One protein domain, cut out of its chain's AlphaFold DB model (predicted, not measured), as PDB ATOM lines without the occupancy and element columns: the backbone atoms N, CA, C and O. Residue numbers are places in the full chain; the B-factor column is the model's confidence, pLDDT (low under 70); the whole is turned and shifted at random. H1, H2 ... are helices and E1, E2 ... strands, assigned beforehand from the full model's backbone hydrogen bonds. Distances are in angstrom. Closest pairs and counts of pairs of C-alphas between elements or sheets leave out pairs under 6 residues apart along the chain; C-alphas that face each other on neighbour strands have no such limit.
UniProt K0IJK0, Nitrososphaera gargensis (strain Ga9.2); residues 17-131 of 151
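This is residues 17 to 131 of the 151 residues of a protein of Nitrososphaera gargensis (strain Ga9.2) (UniProt K0IJK0). A small three-stranded sheet has helix H3 packed slantwise over one face, and from H3 a row of helices continues past the E1 edge of the sheet, through H2 to the long H1, which lies clear of the sheet. The short helix H4 stands up from the same face as H3, and the other face has no named helix. The printed part has 115 residues, with four named helices and three named strands in the order H1, H2, E1, E2, H3, E3, H4. The sheet is mixed, in the order E1, E2, E3, and the class is mixed, helices and strands. The whole is compact, with a radius of gyration of the C-alphas of 14.7 A and spans of 41 by 40 by 23 A.

E1, residues 78 to 83, and E2, residues 90 to 96, form an antiparallel hairpin, with N 80 and O 93 within hydrogen-bond range at 3.0 A. E3, residues 117 to 119, is the parallel neighbour of E2, with N 94 and O 118 at 3.0 A. H3, residues 102 to 112, is on the sheet at a height of 6.5 A, over E2 and only just over E1, where 3 of its 11 C-alphas fall. On the local plane it stands at 44 degrees to E2, slantwise to the strands; their closest C-alphas, of Gly 91 and Met 110, are 4.0 A apart. E2, H3 and E3 make a strand-helix-strand unit, two parallel neighbour strands with a helix between, and its crossover is left-handed. H4, residues 122 to 129, is on the same face as H3 and stands up from the sheet, its line rising 79 degrees out of the local plane. H3 and H4 are close but not clearly touching, the closest C-alphas being those of Leu 105 and Ala 127, 7.3 A apart. H2, residues 44 to 57, touches H3 with residues 50 to 54 alone, at a shallow tilt of 31 degrees, opposite ways; the closest C-alphas, of Glu 50 and Val 103, are 6.3 A apart. H2, H3 and H4 on one face of the sheet make two layers, one of helices and one of strands. H1, residues 17 to 38, forms a helical hairpin with H2, at a shallow tilt of 21 degrees, and the closest C-alphas, of Gly 32 and Ala 48, are 4.1 A apart. H1 is not on the sheet and is apart from H3. In H1, H2, H3 and H4 every O i to N i+4 pair is within hydrogen-bond range.

H1 is 31.6 A long from first to last C-alpha, beginning at C-alpha 17 at (118.708, 110.212, 95.328). H2 measures 20.0 A, E1 17.5 A, E2 17.2 A and H3 15.4 A. H4 ends at C-alpha 129 at (85.909, 90.589, 88.920).

The two C-alphas farthest apart, of Asp 40 and Asp 73, are 45.4 A apart. The printed part has no cut. The link from H2 to E1, residues 58 to 77, is long. The mean pLDDT of the printed part is 93.0, and residue 66, in that link, is under 70.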
ATOM      1  N   HIS A  17     119.382 111.507  95.271       86.06
ATOM      2  CA  HIS A  17     118.708 110.212  95.328       86.06
ATOM      3  C   HIS A  17     118.611 109.635  96.754       86.06
ATOM      4  O   HIS A  17     117.553 109.170  97.160       86.06
ATOM      5  N   ALA A  18     119.678 109.723  97.559       88.75
ATOM      6  CA  ALA A  18     119.640 109.282  98.957       88.75
ATOM      7  C   ALA A  18     118.657 110.098  99.814       88.75
ATOM      8  O   ALA A  18     118.004 109.546 100.699       88.75
ATOM      9  N   GLN A  19     118.551 111.404  99.556       92.44
ATOM     10  CA  GLN A  19     117.591 112.275 100.239       92.44
ATOM     11  C   GLN A  19     116.153 111.953  99.826       92.44
ATOM     12  O   GLN A  19     115.272 111.927 100.680       92.44
ATOM     13  N   ASP A  20     115.927 111.675  98.541       93.19
ATOM     14  CA  ASP A  20     114.610 111.307  98.022       93.19
ATOM     15  C   ASP A  20     114.147 109.966  98.612       93.19
ATOM     16  O   ASP A  20     113.020 109.875  99.098       93.19
ATOM     17  N   ILE A  21     115.042 108.972  98.708       92.19
ATOM     18  CA  ILE A  21     114.777 107.709  99.420       92.19
ATOM     19  C   ILE A  21     114.442 107.956 100.897       92.19
ATOM     20  O   ILE A  21     113.457 107.409 101.388       92.19
ATOM     21  N   SER A  22     115.226 108.775 101.614       93.88
ATOM     22  CA  SER A  22     114.954 109.084 103.033       93.88
ATOM     23  C   SER A  22     113.564 109.687 103.205       93.88
ATOM     24  O   SER A  22     112.786 109.226 104.034       93.88
ATOM     25  N   LYS A  23     113.216 110.657 102.355       96.25
ATOM     26  CA  LYS A  23     111.910 111.312 102.380       96.25
ATOM     27  C   LYS A  23     110.770 110.337 102.074       96.25
ATOM     28  O   LYS A  23     109.725 110.403 102.711       96.25
ATOM     29  N   ALA A  24     110.958 109.418 101.128       95.81
ATOM     30  CA  ALA A  24     109.957 108.399 100.820       95.81
ATOM     31  C   ALA A  24     109.751 107.412 101.984       95.81
ATOM     32  O   ALA A  24     108.612 107.073 102.303       95.81
ATOM     33  N   LEU A  25     110.827 107.008 102.671       96.69
ATOM     34  CA  LEU A  25     110.744 106.185 103.884       96.69
ATOM     35  C   LEU A  25     110.041 106.929 105.031       96.69
ATOM     36  O   LEU A  25     109.183 106.356 105.700       96.69
ATOM     37  N   GLU A  26     110.368 108.205 105.242       97.69
ATOM     38  CA  GLU A  26     109.716 109.062 106.241       97.69
ATOM     39  C   GLU A  26     108.215 109.196 105.963       97.69
ATOM     40  O   GLU A  26     107.403 109.006 106.872       97.69
ATOM     41  N   ASN A  27     107.834 109.434 104.705       98.00
ATOM     42  CA  ASN A  27     106.435 109.505 104.285       98.00
ATOM     43  C   ASN A  27     105.702 108.175 104.521       98.00
ATOM     44  O   ASN A  27     104.588 108.179 105.043       98.00
ATOM     45  N   SER A  28     106.325 107.042 104.183       98.06
ATOM     46  CA  SER A  28     105.742 105.708 104.371       98.06
ATOM     47  C   SER A  28     105.509 105.383 105.851       98.06
ATOM     48  O   SER A  28     104.400 104.997 106.230       98.06
ATOM     49  N   VAL A  29     106.509 105.617 106.717       98.06
ATOM     50  CA  VAL A  29     106.353 105.439 108.173       98.06
ATOM     51  C   VAL A  29     105.265 106.350 108.719       98.06
ATOM     52  O   VAL A  29     104.425 105.878 109.480       98.06
ATOM     53  N   SER A  30     105.271 107.627 108.331       97.94
ATOM     54  CA  SER A  30     104.293 108.608 108.815       97.94
ATOM     55  C   SER A  30     102.876 108.224 108.396       97.94
ATOM     56  O   SER A  30     101.976 108.235 109.222       97.94
ATOM     57  N   THR A  31     102.688 107.773 107.154       97.81
ATOM     58  CA  THR A  31     101.384 107.316 106.645       97.81
ATOM     59  C   THR A  31     100.827 106.156 107.472       97.81
ATOM     60  O   THR A  31      99.664 106.182 107.871       97.81
ATOM     61  N   GLY A  32     101.650 105.144 107.764       97.81
ATOM     62  CA  GLY A  32     101.229 104.026 108.610       97.81
ATOM     63  C   GLY A  32     100.988 104.444 110.063       97.81
ATOM     64  O   GLY A  32     100.006 104.022 110.669       97.81
ATOM     65  N   TYR A  33     101.858 105.292 110.618       97.50
ATOM     66  CA  TYR A  33     101.737 105.791 111.989       97.50
ATOM     67  C   TYR A  33     100.451 106.598 112.196       97.50
ATOM     68  O   TYR A  33      99.719 106.338 113.145       97.50
ATOM     69  N   ASP A  34     100.134 107.506 111.276       97.31
ATOM     70  CA  ASP A  34      98.918 108.317 111.310       97.31
ATOM     71  C   ASP A  34      97.647 107.462 111.353       97.31
ATOM     72  O   ASP A  34      96.687 107.809 112.039       97.31
ATOM     73  N   ILE A  35      97.626 106.340 110.626       97.25
ATOM     74  CA  ILE A  35      96.498 105.403 110.653       97.25
ATOM     75  C   ILE A  35      96.396 104.735 112.021       97.25
ATOM     76  O   ILE A  35      95.292 104.637 112.549       97.25
ATOM     77  N   LEU A  36      97.520 104.309 112.604       96.75
ATOM     78  CA  LEU A  36      97.540 103.709 113.941       96.75
ATOM     79  C   LEU A  36      97.105 104.694 115.030       96.75
ATOM     80  O   LEU A  36      96.446 104.287 115.976       96.75
ATOM     81  N   GLU A  37      97.467 105.971 114.909       96.88
ATOM     82  CA  GLU A  37      97.099 107.002 115.884       96.88
ATOM     83  C   GLU A  37      95.603 107.347 115.826       96.88
ATOM     84  O   GLU A  37      94.985 107.625 116.852       96.88
ATOM     85  N   LYS A  38      95.015 107.343 114.622       95.00
ATOM     86  CA  LYS A  38      93.636 107.801 114.377       95.00
ATOM     87  C   LYS A  38      92.602 106.676 114.350       95.00
ATOM     88  O   LYS A  38      91.408 106.972 114.302       95.00
ATOM     89  N   SER A  39      93.034 105.417 114.313       92.12
ATOM     90  CA  SER A  39      92.144 104.266 114.151       92.12
ATOM     91  C   SER A  39      92.151 103.382 115.384       92.12
ATOM     92  O   SER A  39      93.206 102.960 115.849       92.12
ATOM     93  N   ASP A  40      90.957 103.001 115.816       84.31
ATOM     94  CA  ASP A  40      90.757 101.952 116.805       84.31
ATOM     95  C   ASP A  40      90.323 100.645 116.125       84.31
ATOM     96  O   ASP A  40      89.701 100.637 115.059       84.31
ATOM     97  N   GLY A  41      90.619  99.517 116.771       87.81
ATOM     98  CA  GLY A  41      90.122  98.201 116.376       87.81
ATOM     99  C   GLY A  41      91.097  97.339 115.574       87.81
ATOM    100  O   GLY A  41      92.236  97.699 115.280       87.81
ATOM    101  N   ASP A  42      90.628  96.140 115.238       87.81
ATOM    102  CA  ASP A  42      91.480  95.027 114.801       87.81
ATOM    103  C   ASP A  42      92.129  95.223 113.429       87.81
ATOM    104  O   ASP A  42      93.185  94.660 113.150       87.81
ATOM    105  N   ALA A  43      91.504  96.027 112.567       91.44
ATOM    106  CA  ALA A  43      92.008  96.297 111.227       91.44
ATOM    107  C   ALA A  43      93.100  97.378 111.203       91.44
ATOM    108  O   ALA A  43      93.796  97.488 110.196       91.44
ATOM    109  N   ALA A  44      93.287  98.152 112.284       95.06
ATOM    110  CA  ALA A  44      94.189  99.308 112.303       95.06
ATOM    111  C   ALA A  44      95.620  98.937 111.888       95.06
ATOM    112  O   ALA A  44      96.213  99.597 111.036       95.06
ATOM    113  N   ALA A  45      96.143  97.827 112.420       96.69
ATOM    114  CA  ALA A  45      97.473  97.335 112.075       96.69
ATOM    115  C   ALA A  45      97.597  96.995 110.586       96.69
ATOM    116  O   ALA A  45      98.594  97.343 109.953       96.69
ATOM    117  N   VAL A  46      96.586  96.341 110.012       98.00
ATOM    118  CA  VAL A  46      96.669  95.902 108.620       98.00
ATOM    119  C   VAL A  46      96.440  97.059 107.641       98.00
ATOM    120  O   VAL A  46      97.155  97.161 106.650       98.00
ATOM    121  N   ASN A  47      95.536  97.986 107.966       97.94
ATOM    122  CA  ASN A  47      95.329  99.219 107.199       97.94
ATOM    123  C   ASN A  47      96.601 100.084 107.178       97.94
ATOM    124  O   ASN A  47      96.952 100.671 106.151       97.94
ATOM    125  N   ALA A  48      97.310 100.147 108.311       98.25
ATOM    126  CA  ALA A  48      98.552 100.895 108.441       98.25
ATOM    127  C   ALA A  48      99.668 100.318 107.561       98.25
ATOM    128  O   ALA A  48     100.332 101.075 106.853       98.25
ATOM    129  N   VAL A  49      99.874  98.995 107.572       98.25
ATOM    130  CA  VAL A  49     100.921  98.376 106.738       98.25
ATOM    131  C   VAL A  49     100.567  98.405 105.252       98.25
ATOM    132  O   VAL A  49     101.453  98.675 104.448       98.25
ATOM    133  N   GLU A  50      99.296  98.209 104.881       98.31
ATOM    134  CA  GLU A  50      98.841  98.352 103.492       98.31
ATOM    135  C   GLU A  50      99.154  99.754 102.963       98.31
ATOM    136  O   GLU A  50      99.775  99.900 101.913       98.31
ATOM    137  N   SER A  51      98.791 100.791 103.723       98.12
ATOM    138  CA  SER A  51      98.996 102.180 103.304       98.12
ATOM    139  C   SER A  51     100.471 102.580 103.285       98.12
ATOM    140  O   SER A  51     100.909 103.281 102.373       98.12
ATOM    141  N   ALA A  52     101.261 102.109 104.256       98.06
ATOM    142  CA  ALA A  52     102.699 102.349 104.283       98.06
ATOM    143  C   ALA A  52     103.401 101.727 103.065       98.06
ATOM    144  O   ALA A  52     104.247 102.382 102.454       98.06
ATOM    145  N   VAL A  53     103.039 100.494 102.690       97.31
ATOM    146  CA  VAL A  53     103.602  99.805 101.517       97.31
ATOM    147  C   VAL A  53     103.114 100.443 100.219       97.31
ATOM    148  O   VAL A  53     103.939 100.722  99.353       97.31
ATOM    149  N   ALA A  54     101.823 100.769 100.100       96.06
ATOM    150  CA  ALA A  54     101.287 101.441  98.916       96.06
ATOM    151  C   ALA A  54     101.989 102.783  98.651       96.06
ATOM    152  O   ALA A  54     102.364 103.074  97.520       96.06
ATOM    153  N   SER A  55     102.289 103.559  99.701       96.38
ATOM    154  CA  SER A  55     103.081 104.789  99.562       96.38
ATOM    155  C   SER A  55     104.504 104.540  99.042       96.38
ATOM    156  O   SER A  55     105.083 105.441  98.435       96.38
ATOM    157  N   MET A  56     105.097 103.372  99.303       94.75
ATOM    158  CA  MET A  56     106.410 103.006  98.761       94.75
ATOM    159  C   MET A  56     106.298 102.577  97.296       94.75
ATOM    160  O   MET A  56     107.120 103.008  96.489       94.75
ATOM    161  N   GLU A  57     105.267 101.804  96.944       93.12
ATOM    162  CA  GLU A  57     104.929 101.426  95.560       93.12
ATOM    163  C   GLU A  57     104.687 102.648  94.666       93.12
ATOM    164  O   GLU A  57     105.175 102.698  93.539       93.12
ATOM    165  N   ASP A  58     104.025 103.673  95.202       91.56
ATOM    166  CA  ASP A  58     103.740 104.917  94.485       91.56
ATOM    167  C   ASP A  58     104.960 105.852  94.365       91.56
ATOM    168  O   ASP A  58     104.938 106.802  93.583       91.56
ATOM    169  N   SER A  59     106.023 105.629  95.148       91.31
ATOM    170  CA  SER A  59     107.138 106.585  95.254       91.31
ATOM    171  C   SER A  59     108.066 106.614  94.039       91.31
ATOM    172  O   SER A  59     108.750 107.616  93.838       91.31
ATOM    173  N   GLY A  60     108.131 105.517  93.280       87.38
ATOM    174  CA  GLY A  60     109.096 105.352  92.193       87.38
ATOM    175  C   GLY A  60     110.569 105.402  92.639       87.38
ATOM    176  O   GLY A  60     111.433 105.973  91.978       87.38
ATOM    177  N   LEU A  61     110.869 104.918  93.847       87.81
ATOM    178  CA  LEU A  61     112.226 104.963  94.416       87.81
ATOM    179  C   LEU A  61     112.717 103.614  94.943       87.81
ATOM    180  O   LEU A  61     113.866 103.498  95.377       87.81
ATOM    181  N   PHE A  62     111.859 102.600  94.919       87.38
ATOM    182  CA  PHE A  62     112.147 101.259  95.410       87.38
ATOM    183  C   PHE A  62     111.871 100.245  94.304       87.38
ATOM    184  O   PHE A  62     111.085 100.516  93.402       87.38
ATOM    185  N   ASN A  63     112.492  99.066  94.395       85.81
ATOM    186  CA  ASN A  63     112.255  97.951  93.473       85.81
ATOM    187  C   ASN A  63     110.868  97.318  93.712       85.81
ATOM    188  O   ASN A  63     110.750  96.199  94.209       85.81
ATOM    189  N   VAL A  64     109.818  98.081  93.438       80.94
ATOM    190  CA  VAL A  64     108.413  97.719  93.596       80.94
ATOM    191  C   VAL A  64     107.569  98.744  92.825       80.94
ATOM    192  O   VAL A  64     107.941  99.915  92.745       80.94
ATOM    193  N   GLY A  65     106.439  98.330  92.254       74.44
ATOM    194  CA  GLY A  65     105.586  99.238  91.487       74.44
ATOM    195  C   GLY A  65     106.247  99.670  90.177       74.44
ATOM    196  O   GLY A  65     106.740  98.849  89.403       74.44
ATOM    197  N   ILE A  66     106.256 100.982  89.928       68.25
ATOM    198  CA  ILE A  66     106.753 101.583  88.680       68.25
ATOM    199  C   ILE A  66     108.266 101.420  88.453       68.25
ATOM    200  O   ILE A  66     108.701 101.396  87.304       68.25
ATOM    201  N   ASP A  67     109.045 101.226  89.518       74.94
ATOM    202  CA  ASP A  67     110.505 101.041  89.465       74.94
ATOM    203  C   ASP A  67     110.938  99.598  89.757       74.94
ATOM    204  O   ASP A  67     112.077  99.322  90.147       74.94
ATOM    205  N   SER A  68     110.026  98.643  89.560       78.00
ATOM    206  CA  SER A  68     110.364  97.227  89.625       78.00
ATOM    207  C   SER A  68     111.425  96.835  88.592       78.00
ATOM    208  O   SER A  68     111.384  97.224  87.425       78.00
ATOM    209  N   CYS A  69     112.368  96.000  89.025       82.31
ATOM    210  CA  CYS A  69     113.333  95.349  88.160       82.31
ATOM    211  C   CYS A  69     112.619  94.547  87.072       82.31
ATOM    212  O   CYS A  69     111.573  93.933  87.296       82.31
ATOM    213  N   LEU A  70     113.242  94.515  85.898       84.00
ATOM    214  CA  LEU A  70     112.741  93.734  84.783       84.00
ATOM    215  C   LEU A  70     113.051  92.253  84.952       84.00
ATOM    216  O   LEU A  70     114.133  91.874  85.408       84.00
ATOM    217  N   ILE A  71     112.133  91.421  84.475       84.31
ATOM    218  CA  ILE A  71     112.417  90.013  84.206       84.31
ATOM    219  C   ILE A  71     113.163  89.864  82.863       84.31
ATOM    220  O   ILE A  71     113.371  90.834  82.131       84.31
ATOM    221  N   LEU A  72     113.563  88.636  82.514       83.31
ATOM    222  CA  LEU A  72     114.416  88.344  81.347       83.31
ATOM    223  C   LEU A  72     113.872  88.866  80.007       83.31
ATOM    224  O   LEU A  72     114.650  89.244  79.133       83.31
ATOM    225  N   ASP A  73     112.552  88.905  79.840       85.50
ATOM    226  CA  ASP A  73     111.895  89.392  78.621       85.50
ATOM    227  C   ASP A  73     111.576  90.897  78.648       85.50
ATOM    228  O   ASP A  73     110.881  91.403  77.767       85.50
ATOM    229  N   LYS A  74     112.142  91.622  79.621       82.19
ATOM    230  CA  LYS A  74     112.018  93.072  79.805       82.19
ATOM    231  C   LYS A  74     110.629  93.556  80.221       82.19
ATOM    232  O   LYS A  74     110.321  94.734  80.043       82.19
ATOM    233  N   ARG A  75     109.806  92.684  80.805       84.38
ATOM    234  CA  ARG A  75     108.550  93.066  81.465       84.38
ATOM    235  C   ARG A  75     108.755  93.323  82.961       84.38
ATOM    236  O   ARG A  75     109.733  92.867  83.554       84.38
ATOM    237  N   ILE A  76     107.821  94.052  83.565       86.19
ATOM    238  CA  ILE A  76     107.715  94.208  85.021       86.19
ATOM    239  C   ILE A  76     106.783  93.118  85.543       86.19
ATOM    240  O   ILE A  76     105.638  93.049  85.110       86.19
ATOM    241  N   GLU A  77     107.245  92.309  86.493       90.12
ATOM    242  CA  GLU A  77     106.404  91.364  87.231       90.12
ATOM    243  C   GLU A  77     106.597  91.571  88.733       90.12
ATOM    244  O   GLU A  77     107.719  91.579  89.241       90.12
ATOM    245  N   MET A  78     105.489  91.746  89.448       91.31
ATOM    246  CA  MET A  78     105.487  92.095  90.865       91.31
ATOM    247  C   MET A  78     104.848  91.002  91.712       91.31
ATOM    248  O   MET A  78     103.968  90.264  91.270       91.31
ATOM    249  N   ASN A  79     105.277  90.937  92.969       95.00
ATOM    250  CA  ASN A  79     104.704  90.062  93.981       95.00
ATOM    251  C   ASN A  79     104.405  90.895  95.227       95.00
ATOM    252  O   ASN A  79     105.178  91.791  95.568       95.00
ATOM    253  N   ALA A  80     103.321  90.577  95.925       96.88
ATOM    254  CA  ALA A  80     103.008  91.181  97.213       96.88
ATOM    255  C   ALA A  80     102.230  90.213  98.098       96.88
ATOM    256  O   ALA A  80     101.521  89.329  97.614       96.88
ATOM    257  N   SER A  81     102.348  90.403  99.407       98.31
ATOM    258  CA  SER A  81     101.616  89.640 100.412       98.31
ATOM    259  C   SER A  81     101.258  90.519 101.597       98.31
ATOM    260  O   SER A  81     102.045  91.385 101.982       98.31
ATOM    261  N   ILE A  82     100.122  90.239 102.219       98.62
ATOM    262  CA  ILE A  82      99.675  90.879 103.451       98.62
ATOM    263  C   ILE A  82      99.041  89.831 104.367       98.62
ATOM    264  O   ILE A  82      98.446  88.862 103.896       98.62
ATOM    265  N   MET A  83      99.204  90.004 105.676       98.38
ATOM    266  CA  MET A  83      98.690  89.076 106.678       98.38
ATOM    267  C   MET A  83      98.173  89.843 107.889       98.38
ATOM    268  O   MET A  83      98.818  90.775 108.371       98.38
ATOM    269  N   ASN A  84      97.026  89.414 108.403       97.75
ATOM    270  CA  ASN A  84      96.515  89.828 109.692       97.75
ATOM    271  C   ASN A  84      97.006  88.859 110.779       97.75
ATOM    272  O   ASN A  84      96.633  87.689 110.817       97.75
ATOM    273  N   GLY A  85      97.840  89.349 111.696       96.31
ATOM    274  CA  GLY A  85      98.367  88.528 112.791       96.31
ATOM    275  C   GLY A  85      97.314  88.103 113.821       96.31
ATOM    276  O   GLY A  85      97.572  87.182 114.592       96.31
ATOM    277  N   LYS A  86      96.143  88.756 113.850       94.88
ATOM    278  CA  LYS A  86      95.082  88.458 114.819       94.88
ATOM    279  C   LYS A  86      94.373  87.132 114.533       94.88
ATOM    280  O   LYS A  86      94.118  86.367 115.459       94.88
ATOM    281  N   ASP A  87      94.013  86.899 113.277       95.31
ATOM    282  CA  ASP A  87      93.189  85.769 112.823       95.31
ATOM    283  C   ASP A  87      93.916  84.870 111.812       95.31
ATOM    284  O   ASP A  87      93.358  83.875 111.358       95.31
ATOM    285  N   LEU A  88      95.174  85.197 111.495       96.75
ATOM    286  CA  LEU A  88      96.012  84.522 110.508       96.75
ATOM    287  C   LEU A  88      95.472  84.597 109.072       96.75
ATOM    288  O   LEU A  88      95.993  83.898 108.200       96.75
ATOM    289  N   ALA A  89      94.480  85.455 108.802       97.81
ATOM    290  CA  ALA A  89      94.042  85.721 107.442       97.81
ATOM    291  C   ALA A  89      95.217  86.292 106.641       97.81
ATOM    292  O   ALA A  89      95.950  87.164 107.114       97.81
ATOM    293  N   ALA A  90      95.416  85.783 105.429       98.44
ATOM    294  CA  ALA A  90      96.503  86.202 104.559       98.44
ATOM    295  C   ALA A  90      96.055  86.216 103.102       98.44
ATOM    296  O   ALA A  90      95.218  85.416 102.687       98.44
ATOM    297  N   GLY A  91      96.657  87.111 102.329       98.62
ATOM    298  CA  GLY A  91      96.455  87.209 100.894       98.62
ATOM    299  C   GLY A  91      97.754  87.573 100.198       98.62
ATOM    300  O   GLY A  91      98.563  88.342 100.722       98.62
ATOM    301  N   SER A  92      97.973  87.006  99.021       98.56
ATOM    302  CA  SER A  92      99.144  87.273  98.204       98.56
ATOM    303  C   SER A  92      98.841  87.174  96.718       98.56
ATOM    304  O   SER A  92      97.928  86.477  96.265       98.56
ATOM    305  N   VAL A  93      99.639  87.906  95.951       97.56
ATOM    306  CA  VAL A  93      99.638  87.873  94.496       97.56
ATOM    307  C   VAL A  93     101.057  87.710  93.984       97.56
ATOM    308  O   VAL A  93     101.997  88.247  94.577       97.56
ATOM    309  N   GLY A  94     101.214  86.982  92.883       95.69
ATOM    310  CA  GLY A  94     102.508  86.811  92.236       95.69
ATOM    311  C   GLY A  94     102.457  86.908  90.719       95.69
ATOM    312  O   GLY A  94     101.435  86.606  90.103       95.69
ATOM    313  N   MET A  95     103.581  87.317  90.130       92.94
ATOM    314  CA  MET A  95     103.732  87.579  88.691       92.94
ATOM    315  C   MET A  95     102.714  88.604  88.156       92.94
ATOM    316  O   MET A  95     102.281  88.541  87.007       92.94
ATOM    317  N   VAL A  96     102.309  89.549  89.008       91.31
ATOM    318  CA  VAL A  96     101.333  90.587  88.671       91.31
ATOM    319  C   VAL A  96     101.950  91.611  87.731       91.31
ATOM    320  O   VAL A  96     103.038  92.128  87.978       91.31
ATOM    321  N   GLN A  97     101.194  91.948  86.693       87.75
ATOM    322  CA  GLN A  97     101.499  93.002  85.732       87.75
ATOM    323  C   GLN A  97     100.426  94.088  85.803       87.75
ATOM    324  O   GLN A  97      99.320  93.838  86.279       87.75
ATOM    325  N   HIS A  98     100.741  95.288  85.310       85.81
ATOM    326  CA  HIS A  98      99.773  96.385  85.149       85.81
ATOM    327  C   HIS A  98      98.981  96.736  86.427       85.81
ATOM    328  O   HIS A  98      97.795  97.068  86.387       85.81
ATOM    329  N   MET A  99      99.637  96.648  87.584       87.25
ATOM    330  CA  MET A  99      99.039  96.961  88.877       87.25
ATOM    331  C   MET A  99      99.911  97.975  89.595       87.25
ATOM    332  O   MET A  99     101.062  97.685  89.900       87.25
ATOM    333  N   GLN A 100      99.355  99.148  89.885       87.12
ATOM    334  CA  GLN A 100     100.095 100.195  90.584       87.12
ATOM    335  C   GLN A 100     100.454  99.773  92.014       87.12
ATOM    336  O   GLN A 100     101.590  99.955  92.439       87.12
ATOM    337  N   ASN A 101      99.498  99.168  92.729       92.31
ATOM    338  CA  ASN A 101      99.693  98.733  94.110       92.31
ATOM    339  C   ASN A 101      99.388  97.237  94.300       92.31
ATOM    340  O   ASN A 101      98.267  96.880  94.690       92.31
ATOM    341  N   PRO A 102     100.349  96.336  94.031       94.44
ATOM    342  CA  PRO A 102     100.199  94.909  94.301       94.44
ATOM    343  C   PRO A 102      99.758  94.582  95.739       94.44
ATOM    344  O   PRO A 102      98.974  93.647  95.923       94.44
ATOM    345  N   VAL A 103     100.178  95.355  96.755       97.19
ATOM    346  CA  VAL A 103      99.753  95.126  98.154       97.19
ATOM    347  C   VAL A 103      98.242  95.264  98.353       97.19
ATOM    348  O   VAL A 103      97.642  94.469  99.081       97.19
ATOM    349  N   LYS A 104      97.599  96.210  97.658       96.31
ATOM    350  CA  LYS A 104      96.143  96.398  97.729       96.31
ATOM    351  C   LYS A 104      95.420  95.207  97.113       96.31
ATOM    352  O   LYS A 104      94.427  94.733  97.653       96.31
ATOM    353  N   LEU A 105      95.936  94.656  96.013       96.00
ATOM    354  CA  LEU A 105      95.357  93.452  95.416       96.00
ATOM    355  C   LEU A 105      95.537  92.224  96.323       96.00
ATOM    356  O   LEU A 105      94.599  91.446  96.484       96.00
ATOM    357  N   ALA A 106      96.692  92.084  96.980       97.88
ATOM    358  CA  ALA A 106      96.910  91.053  97.995       97.88
ATOM    359  C   ALA A 106      95.911  91.170  99.165       97.88
ATOM    360  O   ALA A 106      95.380  90.158  99.623       97.88
ATOM    361  N   ARG A 107      95.574  92.393  99.603       97.94
ATOM    362  CA  ARG A 107      94.511  92.635 100.597       97.94
ATOM    363  C   ARG A 107      93.146  92.155 100.103       97.94
ATOM    364  O   ARG A 107      92.415  91.529 100.863       97.94
ATOM    365  N   GLN A 108      92.824  92.369  98.828       97.69
ATOM    366  CA  GLN A 108      91.563  91.895  98.248       97.69
ATOM    367  C   GLN A 108      91.480  90.364  98.185       97.69
ATOM    368  O   GLN A 108      90.403  89.818  98.405       97.69
ATOM    369  N   VAL A 109      92.599  89.666  97.949       98.00
ATOM    370  CA  VAL A 109      92.662  88.196  98.077       98.00
ATOM    371  C   VAL A 109      92.293  87.774  99.500       98.00
ATOM    372  O   VAL A 109      91.409  86.939  99.671       98.00
ATOM    373  N   MET A 110      92.910  88.409 100.501       98.25
ATOM    374  CA  MET A 110      92.692  88.101 101.918       98.25
ATOM    375  C   MET A 110      91.246  88.328 102.379       98.25
ATOM    376  O   MET A 110      90.733  87.557 103.180       98.25
ATOM    377  N   GLU A 111      90.602  89.407 101.929       97.19
ATOM    378  CA  GLU A 111      89.284  89.814 102.440       97.19
ATOM    379  C   GLU A 111      88.097  89.235 101.671       97.19
ATOM    380  O   GLU A 111      86.990  89.179 102.205       97.19
ATOM    381  N   ARG A 112      88.282  88.896 100.391       97.38
ATOM    382  CA  ARG A 112      87.160  88.647  99.471       97.38
ATOM    383  C   ARG A 112      87.205  87.281  98.804       97.38
ATOM    384  O   ARG A 112      86.403  87.031  97.906       97.38
ATOM    385  N   THR A 113      88.135  86.416  99.199       97.19
ATOM    386  CA  THR A 113      88.261  85.067  98.645       97.19
ATOM    387  C   THR A 113      88.552  84.050  99.742       97.19
ATOM    388  O   THR A 113      89.124  84.395 100.770       97.19
ATOM    389  N   ASP A 114      88.225  82.782  99.490       96.69
ATOM    390  CA  ASP A 114      88.602  81.654 100.358       96.69
ATOM    391  C   ASP A 114      90.044  81.164 100.091       96.69
ATOM    392  O   ASP A 114      90.447  80.078 100.516       96.69
ATOM    393  N   HIS A 115      90.831  81.934  99.333       97.31
ATOM    394  CA  HIS A 115      92.168  81.572  98.882       97.31
ATOM    395  C   HIS A 115      93.224  82.495  99.485       97.31
ATOM    396  O   HIS A 115      92.981  83.666  99.748       97.31
ATOM    397  N   THR A 116      94.442  81.976  99.648       97.88
ATOM    398  CA  THR A 116      95.574  82.764 100.157       97.88
ATOM    399  C   THR A 116      96.414  83.379  99.043       97.88
ATOM    400  O   THR A 116      97.019  84.419  99.260       97.88
ATOM    401  N   MET A 117      96.491  82.759  97.862       97.94
ATOM    402  CA  MET A 117      97.432  83.172  96.818       97.94
ATOM    403  C   MET A 117      96.850  83.011  95.419       97.94
ATOM    404  O   MET A 117      96.322  81.952  95.084       97.94
ATOM    405  N   PHE A 118      97.041  84.032  94.585       97.38
ATOM    406  CA  PHE A 118      96.830  83.964  93.140       97.38
ATOM    407  C   PHE A 118      98.127  84.299  92.398       97.38
ATOM    408  O   PHE A 118      98.875  85.185  92.805       97.38
ATOM    409  N   VAL A 119      98.399  83.610  91.293       96.50
ATOM    410  CA  VAL A 119      99.612  83.811  90.481       96.50
ATOM    411  C   VAL A 119      99.285  83.898  88.994       96.50
ATOM    412  O   VAL A 119      98.206  83.474  88.575       96.50
ATOM    413  N   SER A 120     100.240  84.398  88.204       90.31
ATOM    414  CA  SER A 120     100.132  84.506  86.743       90.31
ATOM    415  C   SER A 120      98.920  85.360  86.351       90.31
ATOM    416  O   SER A 120      98.838  86.510  86.770       90.31
ATOM    417  N   ASP A 121      97.970  84.825  85.586       91.31
ATOM    418  CA  ASP A 121      96.817  85.595  85.102       91.31
ATOM    419  C   ASP A 121      95.729  85.780  86.177       91.31
ATOM    420  O   ASP A 121      94.915  86.701  86.099       91.31
ATOM    421  N   GLY A 122      95.731  84.938  87.217       92.38
ATOM    422  CA  GLY A 122      94.706  84.921  88.266       92.38
ATOM    423  C   GLY A 122      94.478  86.277  88.954       92.38
ATOM    424  O   GLY A 122      93.331  86.706  89.057       92.38
ATOM    425  N   PRO A 123      95.529  86.993  89.389       92.50
ATOM    426  CA  PRO A 123      95.397  88.327  89.967       92.50
ATOM    427  C   PRO A 123      94.727  89.361  89.043       92.50
ATOM    428  O   PRO A 123      93.951  90.188  89.521       92.50
ATOM    429  N   LEU A 124      94.989  89.327  87.731       90.19
ATOM    430  CA  LEU A 124      94.362  90.251  86.776       90.19
ATOM    431  C   LEU A 124      92.886  89.918  86.552       90.19
ATOM    432  O   LEU A 124      92.055  90.824  86.490       90.19
ATOM    433  N   GLU A 125      92.541  88.633  86.479       93.31
ATOM    434  CA  GLU A 125      91.141  88.202  86.442       93.31
ATOM    435  C   GLU A 125      90.401  88.591  87.730       93.31
ATOM    436  O   GLU A 125      89.281  89.100  87.675       93.31
ATOM    437  N   LEU A 126      91.054  88.466  88.889       93.56
ATOM    438  CA  LEU A 126      90.511  88.922  90.169       93.56
ATOM    439  C   LEU A 126      90.255  90.435  90.171       93.56
ATOM    440  O   LEU A 126      89.183  90.877  90.584       93.56
ATOM    441  N   ALA A 127      91.206  91.227  89.672       91.94
ATOM    442  CA  ALA A 127      91.052  92.674  89.564       91.94
ATOM    443  C   ALA A 127      89.829  93.051  88.710       91.94
ATOM    444  O   ALA A 127      89.037  93.900  89.122       91.94
ATOM    445  N   LYS A 128      89.613  92.362  87.580       91.56
ATOM    446  CA  LYS A 128      88.419  92.542  86.737       91.56
ATOM    447  C   LYS A 128      87.133  92.189  87.486       91.56
ATOM    448  O   LYS A 128      86.206  92.994  87.497       91.56
ATOM    449  N   LEU A 129      87.081  91.029  88.146       93.94
ATOM    450  CA  LEU A 129      85.909  90.589  88.920       93.94
ATOM    451  C   LEU A 129      85.539  91.575  90.032       93.94
ATOM    452  O   LEU A 129      84.367  91.743  90.368       93.94
ATOM    453  N   PHE A 130      86.542  92.227  90.613       94.19
ATOM    454  CA  PHE A 130      86.380  93.155  91.723       94.19
ATOM    455  C   PHE A 130      86.259  94.622  91.306       94.19
ATOM    456  O   PHE A 130      86.130  95.468  92.191       94.19
ATOM    457  N   ASN A 131      86.234  94.916  90.000       92.31
ATOM    458  CA  ASN A 131      86.228  96.271  89.438       92.31
ATOM    459  C   ASN A 131      87.392  97.140  89.951       92.31
ATOM    460  O   ASN A 131      87.231  98.330  90.218       92.31
TER     461      ASN A 131